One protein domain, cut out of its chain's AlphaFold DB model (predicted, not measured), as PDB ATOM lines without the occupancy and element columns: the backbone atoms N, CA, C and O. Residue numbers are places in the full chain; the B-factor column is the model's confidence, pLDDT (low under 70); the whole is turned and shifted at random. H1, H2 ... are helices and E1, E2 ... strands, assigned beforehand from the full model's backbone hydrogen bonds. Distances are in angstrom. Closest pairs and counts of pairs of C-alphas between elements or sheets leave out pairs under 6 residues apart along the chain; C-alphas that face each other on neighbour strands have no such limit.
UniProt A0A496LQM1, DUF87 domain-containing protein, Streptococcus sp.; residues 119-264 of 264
ATOM      1  N   GLY A 119      43.154  20.801 101.731       88.69
ATOM      2  CA  GLY A 119      43.201  22.180 102.219       88.69
ATOM      3  C   GLY A 119      43.405  23.185 101.089       88.69
ATOM      4  O   GLY A 119      42.696  24.186 101.016       88.69
ATOM      5  N   GLN A 120      44.324  22.895 100.163       91.56
ATOM      6  CA  GLN A 120      44.520  23.715  98.967       91.56
ATOM      7  C   GLN A 120      43.286  23.692  98.067       91.56
ATOM      8  O   GLN A 120      42.880  24.733  97.551       91.56
ATOM      9  N   PHE A 121      42.668  22.521  97.898       93.38
ATOM     10  CA  PHE A 121      41.467  22.394  97.084       93.38
ATOM     11  C   PHE A 121      40.316  23.232  97.641       93.38
ATOM     12  O   PHE A 121      39.771  24.051  96.903       93.38
ATOM     13  N   THR A 122      39.974  23.097  98.927       91.94
ATOM     14  CA  THR A 122      38.847  23.846  99.505       91.94
ATOM     15  C   THR A 122      39.109  25.344  99.593       91.94
ATOM     16  O   THR A 122      38.166  26.119  99.464       91.94
ATOM     17  N   ALA A 123      40.367  25.766  99.747       89.56
ATOM     18  CA  ALA A 123      40.750  27.175  99.669       89.56
ATOM     19  C   ALA A 123      40.636  27.755  98.247       89.56
ATOM     20  O   ALA A 123      40.490  28.965  98.089       89.56
ATOM     21  N   SER A 124      40.713  26.912  97.210       90.62
ATOM     22  CA  SER A 124      40.563  27.342  95.814       90.62
ATOM     23  C   SER A 124      39.107  27.461  95.355       90.62
ATOM     24  O   SER A 124      38.848  28.089  94.324       90.62
ATOM     25  N   LEU A 125      38.164  26.859  96.094       90.69
ATOM     26  CA  LEU A 125      36.741  26.925  95.775       90.69
ATOM     27  C   LEU A 125      36.244  28.361  95.935       90.69
ATOM     28  O   LEU A 125      36.537  29.033  96.924       90.69
ATOM     29  N   LYS A 126      35.509  28.824  94.927       79.31
ATOM     30  CA  LYS A 126      34.840  30.122  94.925       79.31
ATOM     31  C   LYS A 126      33.346  29.887  95.061       79.31
ATOM     32  O   LYS A 126      32.854  28.843  94.634       79.31
ATOM     33  N   ASP A 127      32.667  30.879  95.617       85.75
ATOM     34  CA  ASP A 127      31.223  30.869  95.831       85.75
ATOM     35  C   ASP A 127      30.765  29.737  96.768       85.75
ATOM     36  O   ASP A 127      31.561  29.060  97.422       85.75
ATOM     37  N   ASN A 128      29.452  29.552  96.856       91.00
ATOM     38  CA  ASN A 128      28.817  28.562  97.721       91.00
ATOM     39  C   ASN A 128      28.602  27.221  96.996       91.00
ATOM     40  O   ASN A 128      27.620  26.524  97.242       91.00
ATOM     41  N   ASP A 129      29.500  26.848  96.082       91.25
ATOM     42  CA  ASP A 129      29.405  25.601  95.325       91.25
ATOM     43  C   ASP A 129      30.236  24.482  95.977       91.25
ATOM     44  O   ASP A 129      31.404  24.645  96.330       91.25
ATOM     45  N   ILE A 130      29.636  23.296  96.099       94.19
ATOM     46  CA  ILE A 130      30.252  22.093  96.665       94.19
ATOM     47  C   ILE A 130      30.446  21.065  95.543       94.19
ATOM     48  O   ILE A 130      29.481  20.410  95.131       94.19
ATOM     49  N   PRO A 131      31.673  20.866  95.038       93.38
ATOM     50  CA  PRO A 131      31.945  19.813  94.068       93.38
ATOM     51  C   PRO A 131      31.746  18.437  94.702       93.38
ATOM     52  O   PRO A 131      32.252  18.177  95.784       93.38
ATOM     53  N   VAL A 132      31.037  17.525  94.045       91.38
ATOM     54  CA  VAL A 132      30.836  16.153  94.559       91.38
ATOM     55  C   VAL A 132      31.536  15.134  93.667       91.38
ATOM     56  O   VAL A 132      32.169  14.190  94.137       91.38
ATOM     57  N   MET A 133      31.454  15.340  92.356       88.06
ATOM     58  CA  MET A 133      32.104  14.534  91.323       88.06
ATOM     59  C   MET A 133      32.588  15.469  90.219       88.06
ATOM     60  O   MET A 133      32.166  16.627  90.150       88.06
ATOM     61  N   LYS A 134      33.417  14.981  89.292       83.75
ATOM     62  CA  LYS A 134      33.700  15.780  88.096       83.75
ATOM     63  C   LYS A 134      32.391  16.109  87.383       83.75
ATOM     64  O   LYS A 134      31.522  15.249  87.190       83.75
ATOM     65  N   ASN A 135      32.252  17.377  87.014       78.75
ATOM     66  CA  ASN A 135      31.081  17.948  86.361       78.75
ATOM     67  C   ASN A 135      29.793  17.938  87.234       78.75
ATOM     68  O   ASN A 135      28.717  18.196  86.712       78.75
ATOM     69  N   LEU A 136      29.828  17.539  88.517       85.25
ATOM     70  CA  LEU A 136      28.664  17.556  89.425       85.25
ATOM     71  C   LEU A 136      28.986  18.417  90.643       85.25
ATOM     72  O   LEU A 136      29.862  18.067  91.437       85.25
ATOM     73  N   MET A 137      28.240  19.503  90.799       89.50
ATOM     74  CA  MET A 137      28.376  20.433  91.912       89.50
ATOM     75  C   MET A 137      27.003  20.679  92.529       89.50
ATOM     76  O   MET A 137      25.991  20.668  91.825       89.50
ATOM     77  N   ILE A 138      26.977  20.868  93.841       91.12
ATOM     78  CA  ILE A 138      25.798  21.304  94.582       91.12
ATOM     79  C   ILE A 138      25.959  22.799  94.813       91.12
ATOM     80  O   ILE A 138      26.914  23.207  95.463       91.12
ATOM     81  N   ASN A 139      25.020  23.597  94.315       91.69
ATOM     82  CA  ASN A 139      24.926  24.995  94.709       91.69
ATOM     83  C   ASN A 139      24.259  25.067  96.088       91.69
ATOM     84  O   ASN A 139      23.088  24.699  96.224       91.69
ATOM     85  N   TYR A 140      25.014  25.489  97.100       93.81
ATOM     86  CA  TYR A 140      24.571  25.454  98.489       93.81
ATOM     87  C   TYR A 140      23.459  26.473  98.778       93.81
ATOM     88  O   TYR A 140      22.594  26.200  99.601       93.81
ATOM     89  N   ASP A 141      23.384  27.575  98.024       92.06
ATOM     90  CA  ASP A 141      22.301  28.566  98.150       92.06
ATOM     91  C   ASP A 141      20.933  28.022  97.711       92.06
ATOM     92  O   ASP A 141      19.888  28.562  98.077       92.06
ATOM     93  N   LYS A 142      20.920  26.948  96.911       90.81
ATOM     94  CA  LYS A 142      19.702  26.325  96.374       90.81
ATOM     95  C   LYS A 142      19.242  25.093  97.151       90.81
ATOM     96  O   LYS A 142      18.227  24.505  96.780       90.81
ATOM     97  N   VAL A 143      19.964  24.682  98.193       91.38
ATOM     98  CA  VAL A 143      19.615  23.508  99.004       91.38
ATOM     99  C   VAL A 143      19.476  23.881 100.473       91.38
ATOM    100  O   VAL A 143      20.223  24.691 101.002       91.38
ATOM    101  N   THR A 144      18.514  23.263 101.152       90.94
ATOM    102  CA  THR A 144      18.299  23.464 102.594       90.94
ATOM    103  C   THR A 144      18.951  22.374 103.437       90.94
ATOM    104  O   THR A 144      19.280  22.603 104.598       90.94
ATOM    105  N   SER A 145      19.134  21.176 102.876       92.88
ATOM    106  CA  SER A 145      19.675  20.019 103.584       92.88
ATOM    107  C   SER A 145      20.403  19.058 102.644       92.88
ATOM    108  O   SER A 145      20.146  19.004 101.439       92.88
ATOM    109  N   ILE A 146      21.338  18.292 103.211       94.38
ATOM    110  CA  ILE A 146      22.082  17.234 102.523       94.38
ATOM    111  C   ILE A 146      21.996  15.977 103.385       94.38
ATOM    112  O   ILE A 146      22.423  15.982 104.538       94.38
ATOM    113  N   ALA A 147      21.468  14.892 102.820       94.25
ATOM    114  CA  ALA A 147      21.416  13.590 103.475       94.25
ATOM    115  C   ALA A 147      22.519  12.669 102.932       94.25
ATOM    116  O   ALA A 147      22.645  12.486 101.721       94.25
ATOM    117  N   ILE A 148      23.298  12.054 103.831       93.50
ATOM    118  CA  ILE A 148      24.332  11.067 103.489       93.50
ATOM    119  C   ILE A 148      23.878   9.699 103.992       93.50
ATOM    120  O   ILE A 148      23.837   9.452 105.195       93.50
ATOM    121  N   ALA A 149      23.571   8.789 103.070       92.56
ATOM    122  CA  ALA A 149      23.109   7.441 103.383       92.56
ATOM    123  C   ALA A 149      23.978   6.378 102.697       92.56
ATOM    124  O   ALA A 149      24.583   6.615 101.653       92.56
ATOM    125  N   GLY A 150      24.053   5.193 103.301       90.81
ATOM    126  CA  GLY A 150      24.820   4.067 102.777       90.81
ATOM    127  C   GLY A 150      25.189   3.059 103.858       90.81
ATOM    128  O   GLY A 150      25.129   3.353 105.054       90.81
ATOM    129  N   ASN A 151      25.607   1.868 103.444       89.94
ATOM    130  CA  ASN A 151      25.987   0.795 104.364       89.94
ATOM    131  C   ASN A 151      27.299   1.110 105.107       89.94
ATOM    132  O   ASN A 151      28.007   2.080 104.808       89.94
ATOM    133  N   SER A 152      27.636   0.311 106.120       85.50
ATOM    134  CA  SER A 152      28.953   0.413 106.761       85.50
ATOM    135  C   SER A 152      30.070   0.204 105.728       85.50
ATOM    136  O   SER A 152      29.929  -0.610 104.819       85.50
ATOM    137  N   GLY A 153      31.149   0.985 105.822       87.06
ATOM    138  CA  GLY A 153      32.260   0.944 104.864       87.06
ATOM    139  C   GLY A 153      32.021   1.657 103.524       87.06
ATOM    140  O   GLY A 153      32.945   1.743 102.725       87.06
ATOM    141  N   SER A 154      30.841   2.244 103.273       90.19
ATOM    142  CA  SER A 154      30.537   2.912 101.991       90.19
ATOM    143  C   SER A 154      31.189   4.294 101.803       90.19
ATOM    144  O   SER A 154      30.935   4.955 100.801       90.19
ATOM    145  N   GLY A 155      31.981   4.772 102.771       90.69
ATOM    146  CA  GLY A 155      32.634   6.086 102.710       90.69
ATOM    147  C   GLY A 155      31.797   7.273 103.213       90.69
ATOM    148  O   GLY A 155      32.122   8.415 102.890       90.69
ATOM    149  N   LYS A 156      30.750   7.048 104.024       92.19
ATOM    150  CA  LYS A 156      29.929   8.132 104.613       92.19
ATOM    151  C   LYS A 156      30.763   9.137 105.411       92.19
ATOM    152  O   LYS A 156      30.752  10.317 105.090       92.19
ATOM    153  N   SER A 157      31.544   8.667 106.384       89.00
ATOM    154  CA  SER A 157      32.384   9.531 107.231       89.00
ATOM    155  C   SER A 157      33.487  10.236 106.433       89.00
ATOM    156  O   SER A 157      33.838  11.377 106.727       89.00
ATOM    157  N   TYR A 158      33.991   9.591 105.375       90.62
ATOM    158  CA  TYR A 158      34.929  10.210 104.436       90.62
ATOM    159  C   TYR A 158      34.273  11.382 103.691       90.62
ATOM    160  O   TYR A 158      34.812  12.485 103.670       90.62
ATOM    161  N   THR A 159      33.065  11.167 103.162       93.62
ATOM    162  CA  THR A 159      32.263  12.208 102.500       93.62
ATOM    163  C   THR A 159      31.909  13.338 103.466       93.62
ATOM    164  O   THR A 159      32.029  14.505 103.112       93.62
ATOM    165  N   LEU A 160      31.542  13.012 104.706       94.50
ATOM    166  CA  LEU A 160      31.240  13.993 105.745       94.50
ATOM    167  C   LEU A 160      32.446  14.888 106.054       94.50
ATOM    168  O   LEU A 160      32.309  16.104 106.120       94.50
ATOM    169  N   THR A 161      33.639  14.305 106.176       92.25
ATOM    170  CA  THR A 161      34.882  15.057 106.428       92.25
ATOM    171  C   THR A 161      35.234  15.980 105.261       92.25
ATOM    172  O   THR A 161      35.665  17.119 105.465       92.25
ATOM    173  N   TYR A 162      35.020  15.509 104.031       94.75
ATOM    174  CA  TYR A 162      35.151  16.334 102.835       94.75
ATOM    175  C   TYR A 162      34.184  17.526 102.869       94.75
ATOM    176  O   TYR A 162      34.624  18.668 102.744       94.75
ATOM    177  N   LEU A 163      32.893  17.278 103.120       95.62
ATOM    178  CA  LEU A 163      31.882  18.332 103.212       95.62
ATOM    179  C   LEU A 163      32.204  19.333 104.319       95.62
ATOM    180  O   LEU A 163      32.149  20.525 104.062       95.62
ATOM    181  N   LEU A 164      32.609  18.882 105.509       95.06
ATOM    182  CA  LEU A 164      33.041  19.763 106.600       95.06
ATOM    183  C   LEU A 164      34.187  20.689 106.171       95.06
ATOM    184  O   LEU A 164      34.175  21.880 106.479       95.06
ATOM    185  N   SER A 165      35.146  20.158 105.410       94.19
ATOM    186  CA  SER A 165      36.297  20.921 104.914       94.19
ATOM    187  C   SER A 165      35.913  21.986 103.887       94.19
ATOM    188  O   SER A 165      36.561  23.027 103.836       94.19
ATOM    189  N   VAL A 166      34.870  21.744 103.087       94.81
ATOM    190  CA  VAL A 166      34.312  22.739 102.154       94.81
ATOM    191  C   VAL A 166      33.436  23.746 102.905       94.81
ATOM    192  O   VAL A 166      33.649  24.952 102.811       94.81
ATOM    193  N   LEU A 167      32.488  23.253 103.708       94.69
ATOM    194  CA  LEU A 167      31.486  24.049 104.418       94.69
ATOM    195  C   LEU A 167      32.107  25.029 105.416       94.69
ATOM    196  O   LEU A 167      31.570  26.118 105.588       94.69
ATOM    197  N   LYS A 168      33.258  24.698 106.017       92.94
ATOM    198  CA  LYS A 168      33.996  25.605 106.912       92.94
ATOM    199  C   LYS A 168      34.268  26.976 106.284       92.94
ATOM    200  O   LYS A 168      34.337  27.970 107.004       92.94
ATOM    201  N   ASN A 169      34.448  27.029 104.964       90.88
ATOM    202  CA  ASN A 169      34.785  28.263 104.261       90.88
ATOM    203  C   ASN A 169      33.547  29.112 103.926       90.88
ATOM    204  O   ASN A 169      33.686  30.318 103.746       90.88
ATOM    205  N   ILE A 170      32.354  28.507 103.869       91.94
ATOM    206  CA  ILE A 170      31.118  29.163 103.402       91.94
ATOM    207  C   ILE A 170      30.034  29.291 104.483       91.94
ATOM    208  O   ILE A 170      29.081  30.049 104.316       91.94
ATOM    209  N   SER A 171      30.176  28.590 105.611       93.62
ATOM    210  CA  SER A 171      29.165  28.515 106.664       93.62
ATOM    211  C   SER A 171      29.772  28.476 108.063       93.62
ATOM    212  O   SER A 171      30.840  27.906 108.285       93.62
ATOM    213  N   ASP A 172      29.042  29.021 109.037       94.06
ATOM    214  CA  ASP A 172      29.249  28.661 110.440       94.06
ATOM    215  C   ASP A 172      28.767  27.222 110.673       94.06
ATOM    216  O   ASP A 172      27.786  26.787 110.061       94.06
ATOM    217  N   LEU A 173      29.470  26.466 111.519       95.44
ATOM    218  CA  LEU A 173      29.240  25.031 111.698       95.44
ATOM    219  C   LEU A 173      28.885  24.694 113.143       95.44
ATOM    220  O   LEU A 173      29.599  25.076 114.069       95.44
ATOM    221  N   ILE A 174      27.828  23.903 113.306       93.94
ATOM    222  CA  ILE A 174      27.483  23.217 114.553       93.94
ATOM    223  C   ILE A 174      27.607  21.724 114.280       93.94
ATOM    224  O   ILE A 174      26.859  21.180 113.470       93.94
ATOM    225  N   ILE A 175      28.567  21.062 114.923       95.06
ATOM    226  CA  ILE A 175      28.852  19.643 114.690       95.06
ATOM    227  C   ILE A 175      28.333  18.830 115.874       95.06
ATOM    228  O   ILE A 175      28.593  19.164 117.029       95.06
ATOM    229  N   ILE A 176      27.621  17.749 115.577       94.00
ATOM    230  CA  ILE A 176      27.093  16.780 116.531       94.00
ATOM    231  C   ILE A 176      27.626  15.408 116.127       94.00
ATOM    232  O   ILE A 176      27.341  14.920 115.034       94.00
ATOM    233  N   ASP A 177      28.406  14.785 117.008       92.00
ATOM    234  CA  ASP A 177      29.016  13.476 116.764       92.00
ATOM    235  C   ASP A 177      28.767  12.534 117.953       92.00
ATOM    236  O   ASP A 177      29.533  12.518 118.923       92.00
ATOM    237  N   PRO A 178      27.698  11.720 117.893       88.38
ATOM    238  CA  PRO A 178      27.353  10.759 118.938       88.38
ATOM    239  C   PRO A 178      28.381   9.635 119.097       88.38
ATOM    240  O   PRO A 178      28.421   8.991 120.144       88.38
ATOM    241  N   LYS A 179      29.191   9.358 118.067       86.62
ATOM    242  CA  LYS A 179      30.195   8.284 118.087       86.62
ATOM    243  C   LYS A 179      31.563   8.765 118.553       86.62
ATOM    244  O   LYS A 179      32.408   7.931 118.868       86.62
ATOM    245  N   PHE A 180      31.754  10.081 118.625       86.81
ATOM    246  CA  PHE A 180      33.009  10.720 119.001       86.81
ATOM    247  C   PHE A 180      34.198  10.199 118.172       86.81
ATOM    248  O   PHE A 180      35.216   9.763 118.711       86.81
ATOM    249  N   ASP A 181      34.050  10.205 116.844       86.81
ATOM    250  CA  ASP A 181      35.011   9.615 115.913       86.81
ATOM    251  C   ASP A 181      35.625  10.657 114.957       86.81
ATOM    252  O   ASP A 181      36.397  11.533 115.367       86.81
ATOM    253  N   THR A 182      35.376  10.526 113.652       86.94
ATOM    254  CA  THR A 182      36.103  11.259 112.616       86.94
ATOM    255  C   THR A 182      35.708  12.742 112.600       86.94
ATOM    256  O   THR A 182      36.620  13.577 112.629       86.94
ATOM    257  N   PRO A 183      34.408  13.108 112.651       88.69
ATOM    258  CA  PRO A 183      33.989  14.507 112.760       88.69
ATOM    259  C   PRO A 183      34.545  15.194 114.009       88.69
ATOM    260  O   PRO A 183      35.025  16.322 113.921       88.69
ATOM    261  N   SER A 184      34.581  14.495 115.148       88.56
ATOM    262  CA  SER A 184      35.156  15.026 116.391       88.56
ATOM    263  C   SER A 184      36.633  15.361 116.300       88.56
ATOM    264  O   SER A 184      37.064  16.439 116.721       88.56
ATOM    265  N   ARG A 185      37.427  14.461 115.716       90.62
ATOM    266  CA  ARG A 185      38.856  14.710 115.494       90.62
ATOM    267  C   ARG A 185      39.074  15.881 114.542       90.62
ATOM    268  O   ARG A 185      39.921  16.731 114.820       90.62
ATOM    269  N   TRP A 186      38.291  15.949 113.469       93.06
ATOM    270  CA  TRP A 186      38.357  17.040 112.503       93.06
ATOM    271  C   TRP A 186      37.993  18.391 113.142       93.06
ATOM    272  O   TRP A 186      38.746  19.355 112.994       93.06
ATOM    273  N   ALA A 187      36.908  18.455 113.921       91.31
ATOM    274  CA  ALA A 187      36.452  19.673 114.594       91.31
ATOM    275  C   ALA A 187      37.510  20.211 115.565       91.31
ATOM    276  O   ALA A 187      37.848  21.395 115.531       91.31
ATOM    277  N   LYS A 188      38.121  19.317 116.356       90.88
ATOM    278  CA  LYS A 188      39.219  19.659 117.268       90.88
ATOM    279  C   LYS A 188      40.420  20.262 116.536       90.88
ATOM    280  O   LYS A 188      40.972  21.255 117.000       90.88
ATOM    281  N   GLN A 189      40.827  19.681 115.405       90.75
ATOM    282  CA  GLN A 189      41.943  20.199 114.601       90.75
ATOM    283  C   GLN A 189      41.663  21.595 114.034       90.75
ATOM    284  O   GLN A 189      42.578  22.404 113.916       90.75
ATOM    285  N   HIS A 190      40.402  21.885 113.712       88.44
ATOM    286  CA  HIS A 190      39.984  23.148 113.107       88.44
ATOM    287  C   HIS A 190      39.456  24.172 114.121       88.44
ATOM    288  O   HIS A 190      39.014  25.236 113.691       88.44
ATOM    289  N   GLN A 191      39.530  23.865 115.424       89.75
ATOM    290  CA  GLN A 191      39.045  24.697 116.535       89.75
ATOM    291  C   GLN A 191      37.554  25.059 116.421       89.75
ATOM    292  O   GLN A 191      37.138  26.160 116.772       89.75
ATOM    293  N   ILE A 192      36.746  24.120 115.925       90.31
ATOM    294  CA  ILE A 192      35.293  24.267 115.800       90.31
ATOM    295  C   ILE A 192      34.623  23.577 116.986       90.31
ATOM    296  O   ILE A 192      35.013  22.474 117.377       90.31
ATOM    297  N   ALA A 193      33.620  24.239 117.563       86.12
ATOM    298  CA  ALA A 193      32.835  23.686 118.656       86.12
ATOM    299  C   ALA A 193      32.078  22.431 118.197       86.12
ATOM    300  O   ALA A 193      31.543  22.372 117.088       86.12
ATOM    301  N   ILE A 194      32.036  21.426 119.065       92.12
ATOM    302  CA  ILE A 194      31.382  20.155 118.781       92.12
ATOM    303  C   ILE A 194      30.631  19.650 120.006       92.12
ATOM    304  O   ILE A 194      31.137  19.696 121.127       92.12
ATOM    305  N   ILE A 195      29.435  19.126 119.761       91.94
ATOM    306  CA  ILE A 195      28.606  18.441 120.741       91.94
ATOM    307  C   ILE A 195      28.889  16.942 120.610       91.94
ATOM    308  O   ILE A 195      28.608  16.321 119.582       91.94
ATOM    309  N   HIS A 196      29.477  16.354 121.649       90.69
ATOM    310  CA  HIS A 196      29.789  14.927 121.711       90.69
ATOM    311  C   HIS A 196      29.498  14.369 123.113       90.69
ATOM    312  O   HIS A 196      29.497  15.128 124.088       90.69
ATOM    313  N   PRO A 197      29.296  13.047 123.263       87.75
ATOM    314  CA  PRO A 197      29.053  12.453 124.571       87.75
ATOM    315  C   PRO A 197      30.210  12.706 125.548       87.75
ATOM    316  O   PRO A 197      31.388  12.577 125.196       87.75
ATOM    317  N   GLN A 198      29.873  13.025 126.799       86.06
ATOM    318  CA  GLN A 198      30.829  13.196 127.894       86.06
ATOM    319  C   GLN A 198      30.682  12.055 128.903       86.06
ATOM    320  O   GLN A 198      29.568  11.656 129.228       86.06
ATOM    321  N   LYS A 199      31.801  11.560 129.454       81.31
ATOM    322  CA  LYS A 199      31.814  10.401 130.375       81.31
ATOM    323  C   LYS A 199      30.909  10.561 131.606       81.31
ATOM    324  O   LYS A 199      30.431   9.562 132.126       81.31
ATOM    325  N   ASN A 200      30.683  11.797 132.053       84.31
ATOM    326  CA  ASN A 200      29.917  12.107 133.263       84.31
ATOM    327  C   ASN A 200      28.465  12.528 132.973       84.31
ATOM    328  O   ASN A 200      27.778  12.974 133.887       84.31
ATOM    329  N   ARG A 201      28.006  12.443 131.718       82.62
ATOM    330  CA  ARG A 201      26.653  12.834 131.303       82.62
ATOM    331  C   ARG A 201      25.875  11.614 130.830       82.62
ATOM    332  O   ARG A 201      26.435  10.709 130.211       82.62
ATOM    333  N   SER A 202      24.578  11.590 131.114       85.62
ATOM    334  CA  SER A 202      23.692  10.564 130.571       85.62
ATOM    335  C   SER A 202      23.424  10.808 129.079       85.62
ATOM    336  O   SER A 202      23.639  11.903 128.556       85.62
ATOM    337  N   LYS A 203      22.896   9.796 128.377       83.62
ATOM    338  CA  LYS A 203      22.415   9.977 126.995       83.62
ATOM    339  C   LYS A 203      21.316  11.042 126.900       83.62
ATOM    340  O   LYS A 203      21.281  11.791 125.934       83.62
ATOM    341  N   SER A 204      20.441  11.119 127.903       84.88
ATOM    342  CA  SER A 204      19.378  12.127 127.970       84.88
ATOM    343  C   SER A 204      19.937  13.545 128.076       84.88
ATOM    344  O   SER A 204      19.422  14.442 127.413       84.88
ATOM    345  N   ASP A 205      21.006  13.744 128.853       86.44
ATOM    346  CA  ASP A 205      21.674  15.048 128.963       86.44
ATOM    347  C   ASP A 205      22.307  15.449 127.628       86.44
ATOM    348  O   ASP A 205      22.167  16.588 127.194       86.44
ATOM    349  N   PHE A 206      22.942  14.496 126.938       89.00
ATOM    350  CA  PHE A 206      23.522  14.719 125.613       89.00
ATOM    351  C   PHE A 206      22.469  15.140 124.574       89.00
ATOM    352  O   PHE A 206      22.674  16.110 123.850       89.00
ATOM    353  N   VAL A 207      21.315  14.466 124.518       88.06
ATOM    354  CA  VAL A 207      20.232  14.872 123.603       88.06
ATOM    355  C   VAL A 207      19.598  16.199 124.021       88.06
ATOM    356  O   VAL A 207      19.202  16.984 123.164       88.06
ATOM    357  N   SER A 208      19.551  16.498 125.319       87.75
ATOM    358  CA  SER A 208      19.054  17.791 125.802       87.75
ATOM    359  C   SER A 208      19.963  18.949 125.369       87.75
ATOM    360  O   SER A 208      19.459  19.970 124.918       87.75
ATOM    361  N   GLU A 209      21.286  18.766 125.418       90.81
ATOM    362  CA  GLU A 209      22.274  19.729 124.902       90.81
ATOM    363  C   GLU A 209      22.114  19.960 123.388       90.81
ATOM    364  O   GLU A 209      22.168  21.097 122.915       90.81
ATOM    365  N   ILE A 210      21.832  18.898 122.625       91.31
ATOM    366  CA  ILE A 210      21.504  19.016 121.196       91.31
ATOM    367  C   ILE A 210      20.225  19.838 121.005       91.31
ATOM    368  O   ILE A 210      20.226  20.786 120.222       91.31
ATOM    369  N   ASN A 211      19.151  19.523 121.734       89.50
ATOM    370  CA  ASN A 211      17.878  20.244 121.645       89.50
ATOM    371  C   ASN A 211      18.031  21.734 121.980       89.50
ATOM    372  O   ASN A 211      17.414  22.577 121.328       89.50
ATOM    373  N   GLU A 212      18.868  22.075 122.961       90.94
ATOM    374  CA  GLU A 212      19.177  23.465 123.296       90.94
ATOM    375  C   GLU A 212      19.863  24.180 122.121       90.94
ATOM    376  O   GLU A 212      19.425  25.257 121.708       90.94
ATOM    377  N   SER A 213      20.872  23.549 121.510       91.69
ATOM    378  CA  SER A 213      21.551  24.096 120.330       91.69
ATOM    379  C   SER A 213      20.606  24.265 119.132       91.69
ATOM    380  O   SER A 213      20.691  25.263 118.413       91.69
ATOM    381  N   LEU A 214      19.691  23.319 118.907       91.38
ATOM    382  CA  LEU A 214      18.683  23.408 117.845       91.38
ATOM    383  C   LEU A 214      17.662  24.523 118.124       91.38
ATOM    384  O   LEU A 214      17.319  25.291 117.226       91.38
ATOM    385  N   SER A 215      17.252  24.694 119.381       91.75
ATOM    386  CA  SER A 215      16.342  25.770 119.802       91.75
ATOM    387  C   SER A 215      16.950  27.162 119.585       91.75
ATOM    388  O   SER A 215      16.268  28.107 119.169       91.75
ATOM    389  N   GLN A 216      18.262  27.304 119.797       92.12
ATOM    390  CA  GLN A 216      18.985  28.533 119.456       92.12
ATOM    391  C   GLN A 216      18.954  28.805 117.944       92.12
ATOM    392  O   GLN A 216      18.762  29.951 117.530       92.12
ATOM    393  N   CYS A 217      19.059  27.765 117.111       92.81
ATOM    394  CA  CYS A 217      18.957  27.901 115.657       92.81
ATOM    395  C   CYS A 217      17.560  28.368 115.216       92.81
ATOM    396  O   CYS A 217      17.468  29.262 114.375       92.81
ATOM    397  N   LEU A 218      16.481  27.873 115.833       92.62
ATOM    398  CA  LEU A 218      15.121  28.380 115.583       92.62
ATOM    399  C   LEU A 218      15.001  29.879 115.885       92.62
ATOM    400  O   LEU A 218      14.418  30.643 115.115       92.62
ATOM    401  N   THR A 219      15.630  30.330 116.971       94.75
ATOM    402  CA  THR A 219      15.669  31.756 117.317       94.75
ATOM    403  C   THR A 219      16.384  32.578 116.236       94.75
ATOM    404  O   THR A 219      15.953  33.687 115.912       94.75
ATOM    405  N   ILE A 220      17.458  32.048 115.639       95.06
ATOM    406  CA  ILE A 220      18.153  32.686 114.509       95.06
ATOM    407  C   ILE A 220      17.233  32.766 113.286       95.06
ATOM    408  O   ILE A 220      17.171  33.822 112.659       95.06
ATOM    409  N   ILE A 221      16.485  31.703 112.972       94.12
ATOM    410  CA  ILE A 221      15.527  31.695 111.856       94.12
ATOM    411  C   ILE A 221      14.499  32.819 112.024       94.12
ATOM    412  O   ILE A 221      14.328  33.621 111.108       94.12
ATOM    413  N   HIS A 222      13.883  32.944 113.201       94.88
ATOM    414  CA  HIS A 222      12.910  34.010 113.463       94.88
ATOM    415  C   HIS A 222      13.513  35.411 113.325       94.88
ATOM    416  O   HIS A 222      12.909  36.286 112.709       94.88
ATOM    417  N   LYS A 223      14.740  35.627 113.819       95.88
ATOM    418  CA  LYS A 223      15.446  36.905 113.626       95.88
ATOM    419  C   LYS A 223      15.683  37.210 112.144       95.88
ATOM    420  O   LYS A 223      15.468  38.340 111.712       95.88
ATOM    421  N   ARG A 224      16.093  36.212 111.353       96.12
ATOM    422  CA  ARG A 224      16.298  36.366 109.903       96.12
ATOM    423  C   ARG A 224      14.989  36.660 109.168       96.12
ATOM    424  O   ARG A 224      14.991  37.490 108.270       96.12
ATOM    425  N   GLN A 225      13.876  36.044 109.572       95.56
ATOM    426  CA  GLN A 225      12.550  36.316 109.003       95.56
ATOM    427  C   GLN A 225      12.120  37.773 109.207       95.56
ATOM    428  O   GLN A 225      11.626  38.392 108.270       95.56
ATOM    429  N   VAL A 226      12.354  38.337 110.398       96.31
ATOM    430  CA  VAL A 226      12.077  39.757 110.674       96.31
ATOM    431  C   VAL A 226      12.917  40.662 109.769       96.31
ATOM    432  O   VAL A 226      12.387  41.577 109.150       96.31
ATOM    433  N   LEU A 227      14.210  40.365 109.611       96.12
ATOM    434  CA  LEU A 227      15.087  41.133 108.721       96.12
ATOM    435  C   LEU A 227      14.685  41.019 107.244       96.12
ATOM    436  O   LEU A 227      14.772  42.001 106.516       96.12
ATOM    437  N   LEU A 228      14.219  39.849 106.799       95.88
ATOM    438  CA  LEU A 228      13.727  39.648 105.431       95.88
ATOM    439  C   LEU A 228      12.401  40.359 105.165       95.88
ATOM    440  O   LEU A 228      12.140  40.739 104.026       95.88
ATOM    441  N   PHE A 229      11.573  40.543 106.194       94.94
ATOM    442  CA  PHE A 229      10.352  41.334 106.080       94.94
ATOM    443  C   PHE A 229      10.671  42.800 105.755       94.94
ATOM    444  O   PHE A 229      10.006  43.403 104.916       94.94
ATOM    445  N   GLU A 230      11.722  43.354 106.365       95.31
ATOM    446  CA  GLU A 230      12.190  44.719 106.093       95.31
ATOM    447  C   GLU A 230      13.034  44.810 104.811       95.31
ATOM    448  O   GLU A 230      12.893  45.753 104.032       95.31
ATOM    449  N   ASN A 231      13.902  43.825 104.567       96.19
ATOM    450  CA  ASN A 231      14.779  43.753 103.402       96.19
ATOM    451  C   ASN A 231      14.761  42.347 102.770       96.19
ATOM    452  O   ASN A 231      15.600  41.504 103.104       96.19
ATOM    453  N   PRO A 232      13.889  42.111 101.771       94.50
ATOM    454  CA  PRO A 232      13.752  40.805 101.121       94.50
ATOM    455  C   PRO A 232      14.997  40.312 100.373       94.50
ATOM    456  O   PRO A 232      15.042  39.155  99.967       94.50
ATOM    457  N   ARG A 233      15.987  41.184 100.137       94.31
ATOM    458  CA  ARG A 233      17.237  40.860  99.428       94.31
ATOM    459  C   ARG A 233      18.440  40.752 100.363       94.31
ATOM    460  O   ARG A 233      19.572  40.747  99.890       94.31
ATOM    461  N   HIS A 234      18.222  40.724 101.676       94.31
ATOM    462  CA  HIS A 234      19.316  40.567 102.621       94.31
ATOM    463  C   HIS A 234      19.941  39.172 102.492       94.31
ATOM    464  O   HIS A 234      19.258  38.159 102.636       94.31
ATOM    465  N   GLU A 235      21.247  39.126 102.247       90.94
ATOM    466  CA  GLU A 235      22.013  37.884 102.189       90.94
ATOM    467  C   GLU A 235      22.562  37.548 103.575       90.94
ATOM    468  O   GLU A 235      23.214  38.368 104.223       90.94
ATOM    469  N   PHE A 236      22.307  36.327 104.040       92.19
ATOM    470  CA  PHE A 236      22.837  35.842 105.309       92.19
ATOM    471  C   PHE A 236      23.995  34.890 105.066       92.19
ATOM    472  O   PHE A 236      23.935  34.038 104.184       92.19
ATOM    473  N   LYS A 237      25.000  34.946 105.943       91.81
ATOM    474  CA  LYS A 237      25.981  33.869 106.046       91.81
ATOM    475  C   LYS A 237      25.271  32.554 106.384       91.81
ATOM    476  O   LYS A 237      24.379  32.526 107.246       91.81
ATOM    477  N   HIS A 238      25.667  31.470 105.732       94.44
ATOM    478  CA  HIS A 238      25.126  30.148 106.030       94.44
ATOM    479  C   HIS A 238      25.446  29.719 107.467       94.44
ATOM    480  O   HIS A 238      26.475  30.093 108.037       94.44
ATOM    481  N   LEU A 239      24.524  28.955 108.054       95.06
ATOM    482  CA  LEU A 239      24.702  28.250 109.320       95.06
ATOM    483  C   LEU A 239      24.277  26.800 109.088       95.06
ATOM    484  O   LEU A 239      23.110  26.545 108.790       95.06
ATOM    485  N   THR A 240      25.208  25.861 109.233       95.88
ATOM    486  CA  THR A 240      24.986  24.446 108.939       95.88
ATOM    487  C   THR A 240      25.090  23.626 110.213       95.88
ATOM    488  O   THR A 240      26.114  23.638 110.902       95.88
ATOM    489  N   ILE A 241      24.041  22.857 110.490       95.00
ATOM    490  CA  ILE A 241      24.052  21.826 111.524       95.00
ATOM    491  C   ILE A 241      24.459  20.509 110.866       95.00
ATOM    492  O   ILE A 241      23.855  20.077 109.883       95.00
ATOM    493  N   VAL A 242      25.489  19.872 111.408       95.38
ATOM    494  CA  VAL A 242      26.039  18.615 110.908       95.38
ATOM    495  C   VAL A 242      25.875  17.553 111.982       95.38
ATOM    496  O   VAL A 242      26.480  17.657 113.043       95.38
ATOM    497  N   ILE A 243      25.079  16.526 111.699       93.25
ATOM    498  CA  ILE A 243      24.828  15.411 112.617       93.25
ATOM    499  C   ILE A 243      25.403  14.139 112.000       93.25
ATOM    500  O   ILE A 243      24.919  13.687 110.961       93.25
ATOM    501  N   ASP A 244      26.420  13.555 112.636       91.94
ATOM    502  CA  ASP A 244      26.848  12.196 112.303       91.94
ATOM    503  C   ASP A 244      25.919  11.180 112.973       91.94
ATOM    504  O   ASP A 244      25.523  11.351 114.121       91.94
ATOM    505  N   GLU A 245      25.560  10.123 112.248       88.00
ATOM    506  CA  GLU A 245      24.664   9.056 112.707       88.00
ATOM    507  C   GLU A 245      23.406   9.546 113.461       88.00
ATOM    508  O   GLU A 245      23.255   9.350 114.669       88.00
ATOM    509  N   VAL A 246      22.447  10.125 112.733       87.88
ATOM    510  CA  VAL A 246      21.184  10.642 113.306       87.88
ATOM    511  C   VAL A 246      20.437   9.592 114.145       87.88
ATOM    512  O   VAL A 246      19.844   9.926 115.170       87.88
ATOM    513  N   LEU A 247      20.492   8.309 113.763       84.94
ATOM    514  CA  LEU A 247      19.802   7.230 114.481       84.94
ATOM    515  C   LEU A 247      20.276   7.084 115.933       84.94
ATOM    516  O   LEU A 247      19.451   6.828 116.814       84.94
ATOM    517  N   ALA A 248      21.562   7.339 116.200       85.06
ATOM    518  CA  ALA A 248      22.150   7.236 117.533       85.06
ATOM    519  C   ALA A 248      21.544   8.234 118.536       85.06
ATOM    520  O   ALA A 248      21.585   7.986 119.741       85.06
ATOM    521  N   LEU A 249      20.939   9.327 118.054       83.62
ATOM    522  CA  LEU A 249      20.248  10.310 118.894       83.62
ATOM    523  C   LEU A 249      18.901   9.804 119.422       83.62
ATOM    524  O   LEU A 249      18.403  10.289 120.434       83.62
ATOM    525  N   SER A 250      18.301   8.822 118.749       76.81
ATOM    526  CA  SER A 250      16.956   8.327 119.056       76.81
ATOM    527  C   SER A 250      16.937   7.018 119.859       76.81
ATOM    528  O   SER A 250      15.868   6.581 120.304       76.81
ATOM    529  N   GLU A 251      18.102   6.388 120.051       78.75
ATOM    530  CA  GLU A 251      18.264   5.091 120.712       78.75
ATOM    531  C   GLU A 251      18.560   5.211 122.215       78.75
ATOM    532  O   GLU A 251      19.591   5.739 122.644       78.75
ATOM    533  N   GLY A 252      17.692   4.613 123.038       70.75
ATOM    534  CA  GLY A 252      17.894   4.528 124.489       70.75
ATOM    535  C   GLY A 252      17.666   5.849 125.230       70.75
ATOM    536  O   GLY A 252      18.253   6.059 126.290       70.75
ATOM    537  N   VAL A 253      16.832   6.730 124.668       79.56
ATOM    538  CA  VAL A 253      16.461   8.039 125.227       79.56
ATOM    539  C   VAL A 253      14.990   8.018 125.649       79.56
ATOM    540  O   VAL A 253      14.175   7.304 125.060       79.56
ATOM    541  N   ASN A 254      14.638   8.788 126.682       80.62
ATOM    542  CA  ASN A 254      13.254   8.915 127.136       80.62
ATOM    543  C   ASN A 254      12.352   9.446 126.003       80.62
ATOM    544  O   ASN A 254      12.734  10.369 125.281       80.62
ATOM    545  N   LYS A 255      11.137   8.893 125.895       82.31
ATOM    546  CA  LYS A 255      10.120   9.276 124.911       82.31
ATOM    547  C   LYS A 255       9.902  10.792 124.834       82.31
ATOM    548  O   LYS A 255       9.909  11.323 123.737       82.31
ATOM    549  N   ASN A 256       9.806  11.496 125.962       80.31
ATOM    550  CA  ASN A 256       9.552  12.944 125.954       80.31
ATOM    551  C   ASN A 256      10.681  13.740 125.275       80.31
ATOM    552  O   ASN A 256      10.422  14.679 124.529       80.31
ATOM    553  N   ILE A 257      11.937  13.353 125.519       75.38
ATOM    554  CA  ILE A 257      13.117  14.008 124.933       75.38
ATOM    555  C   ILE A 257      13.207  13.680 123.440       75.38
ATOM    556  O   ILE A 257      13.509  14.552 122.631       75.38
ATOM    557  N   LYS A 258      12.897  12.430 123.080       76.62
ATOM    558  CA  LYS A 258      12.826  11.976 121.692       76.62
ATOM    559  C   LYS A 258      11.748  12.733 120.911       76.62
ATOM    560  O   LYS A 258      12.043  13.263 119.849       76.62
ATOM    561  N   ASP A 259      10.538  12.826 121.450       81.62
ATOM    562  CA  ASP A 259       9.419  13.536 120.823       81.62
ATOM    563  C   ASP A 259       9.725  15.037 120.686       81.62
ATOM    564  O   ASP A 259       9.399  15.629 119.664       81.62
ATOM    565  N   SER A 260      10.429  15.626 121.663       78.50
ATOM    566  CA  SER A 260      10.895  17.021 121.591       78.50
ATOM    567  C   SER A 260      11.951  17.243 120.506       78.50
ATOM    568  O   SER A 260      11.959  18.284 119.867       78.50
ATOM    569  N   PHE A 261      12.849  16.282 120.278       77.94
ATOM    570  CA  PHE A 261      13.818  16.366 119.181       77.94
ATOM    571  C   PHE A 261      13.126  16.299 117.812       77.94
ATOM    572  O   PHE A 261      13.519  17.004 116.893       77.94
ATOM    573  N   PHE A 262      12.080  15.475 117.673       79.62
ATOM    574  CA  PHE A 262      11.317  15.354 116.423       79.62
ATOM    575  C   PHE A 262      10.320  16.492 116.173       79.62
ATOM    576  O   PHE A 262       9.765  16.560 115.076       79.62
ATOM    577  N   SER A 263      10.045  17.343 117.165       79.12
ATOM    578  CA  SER A 263       9.148  18.493 117.017       79.12
ATOM    579  C   SER A 263       9.858  19.797 116.639       79.12
ATOM    580  O   SER A 263       9.168  20.774 116.338       79.12
ATOM    581  N   LEU A 264      11.196  19.812 116.666       71.12
ATOM    582  CA  LEU A 264      12.058  20.907 116.205       71.12
ATOM    583  C   LEU A 264      12.343  20.778 114.702       71.12
ATOM    584  O   LEU A 264      12.407  21.842 114.045       71.12
TER     585      LEU A 264
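This is residues 119 to 264 of the 264 residues of the protein "DUF87 domain-containing protein" of Streptococcus sp. (UniProt A0A496LQM1). A ribbon of two parallel strands, E3 and E4, runs through the middle, with the long helix H4 on one side and the helices H2 and H3 on the other. The small hairpin E1 E2, through E1, and the short helix H1 pack on H2, while H6 packs on the first part of H4 and the loop of residues 150 to 155 sticks out. The printed part has 146 residues, with six named helices and four named strands in the order H1 E1 E2 H2 E3 H3 H4 E4 H5 H6; the two sheets are E1 and E2, antiparallel, and E3 and E4, parallel. The class is mixed, helices and strands. The whole is compact, with a radius of gyration of the C-alphas of 16.6 A and spans of 44 by 43 by 27 A.

E3, residues 171 to 176, and E4, residues 238 to 243, are parallel neighbours at 17 degrees; N 174 and O 240 are within hydrogen-bond range at 3.0 A, and N 242 and O 174 at 2.8 A. Residues 175 to 176 of E3 also pair, parallel, with residues 194 to 195. Between the two strands along the chain come H3, residues 182 to 189, and H4, residues 203 to 230: a strand-helix-strand unit, two parallel neighbour strands with helices between, whose crossover is right-handed. The closest C-alphas of E3 and H4 are those of Ile 176 and Ile 210, 7.6 A apart, and H4 and E4 are near each other, with 7 pairs of C-alphas within 10 A. The closest C-alphas of E3 and H3 are those of Ile 175 and Pro 183, 7.5 A apart. H2, residues 156 to 170, has its C-alpha of Ile 170 6.6 A from that of His 238 in E4, the closest of that pair. With residues 157 to 161 alone H2 touches H3, closest at the C-alphas of Thr 161 and Pro 183, 6.4 A, the same way at a tilt of 35.2 degrees, only just steep. H1, residues 119 to 124, touches residues 165 to 169 of H2 alone, closest at the C-alphas of Thr 122 and Val 166, 5.4 A, the same way at a steep tilt of 49 degrees. E1, residues 129 to 133, has its C-alpha of Ile 130 6.9 A from that of Val 166 in H2, the closest of that pair. E1 and E2, residues 136 to 139, form an antiparallel hairpin at 157 degrees, with N 130 and O 138 at 2.8 A, within hydrogen-bond range. H6, residues 255 to 262, touches residues 204 to 211 of H4 alone, closest at the C-alphas of Asn 211 and Phe 261, 6.1 A, the same way at a shallow tilt of 33 degrees, only just short of steep. H5, residues 246 to 249, is close to H4 but not clearly touching, the C-alphas of Val 207 and Leu 249 being closest at 6.6 A. Among the pairs that stay apart are H2 and H4. Every O i to N i+4 pair is within hydrogen-bond range in H1, H3, H4 and H6, and 9 of 11 are in H2; H5 is too short for such a pair.

H1 begins at C-alpha 119, (43.201, 22.180, 102.219). H4 is 41.8 A long, from C-alpha 203 at (22.415, 9.977, 126.995) to C-alpha 230 at (12.190, 44.719, 106.093). H2 is 21.1 A long, E4 16.1 A, E3 15.5 A and E1 12.1 A. H6 ends at C-alpha 262, (11.317, 15.354, 116.423).

The two C-alphas farthest apart are those of Gly 153 and Glu 230, 48.2 A. The printed part has no cut and ends at Leu 264, the chain's last residue. The links from E2 to H2, with 16 residues, and from H3 to H4, with 13, are long. The mean pLDDT of the printed part is 89.6, and no printed residue is under 70.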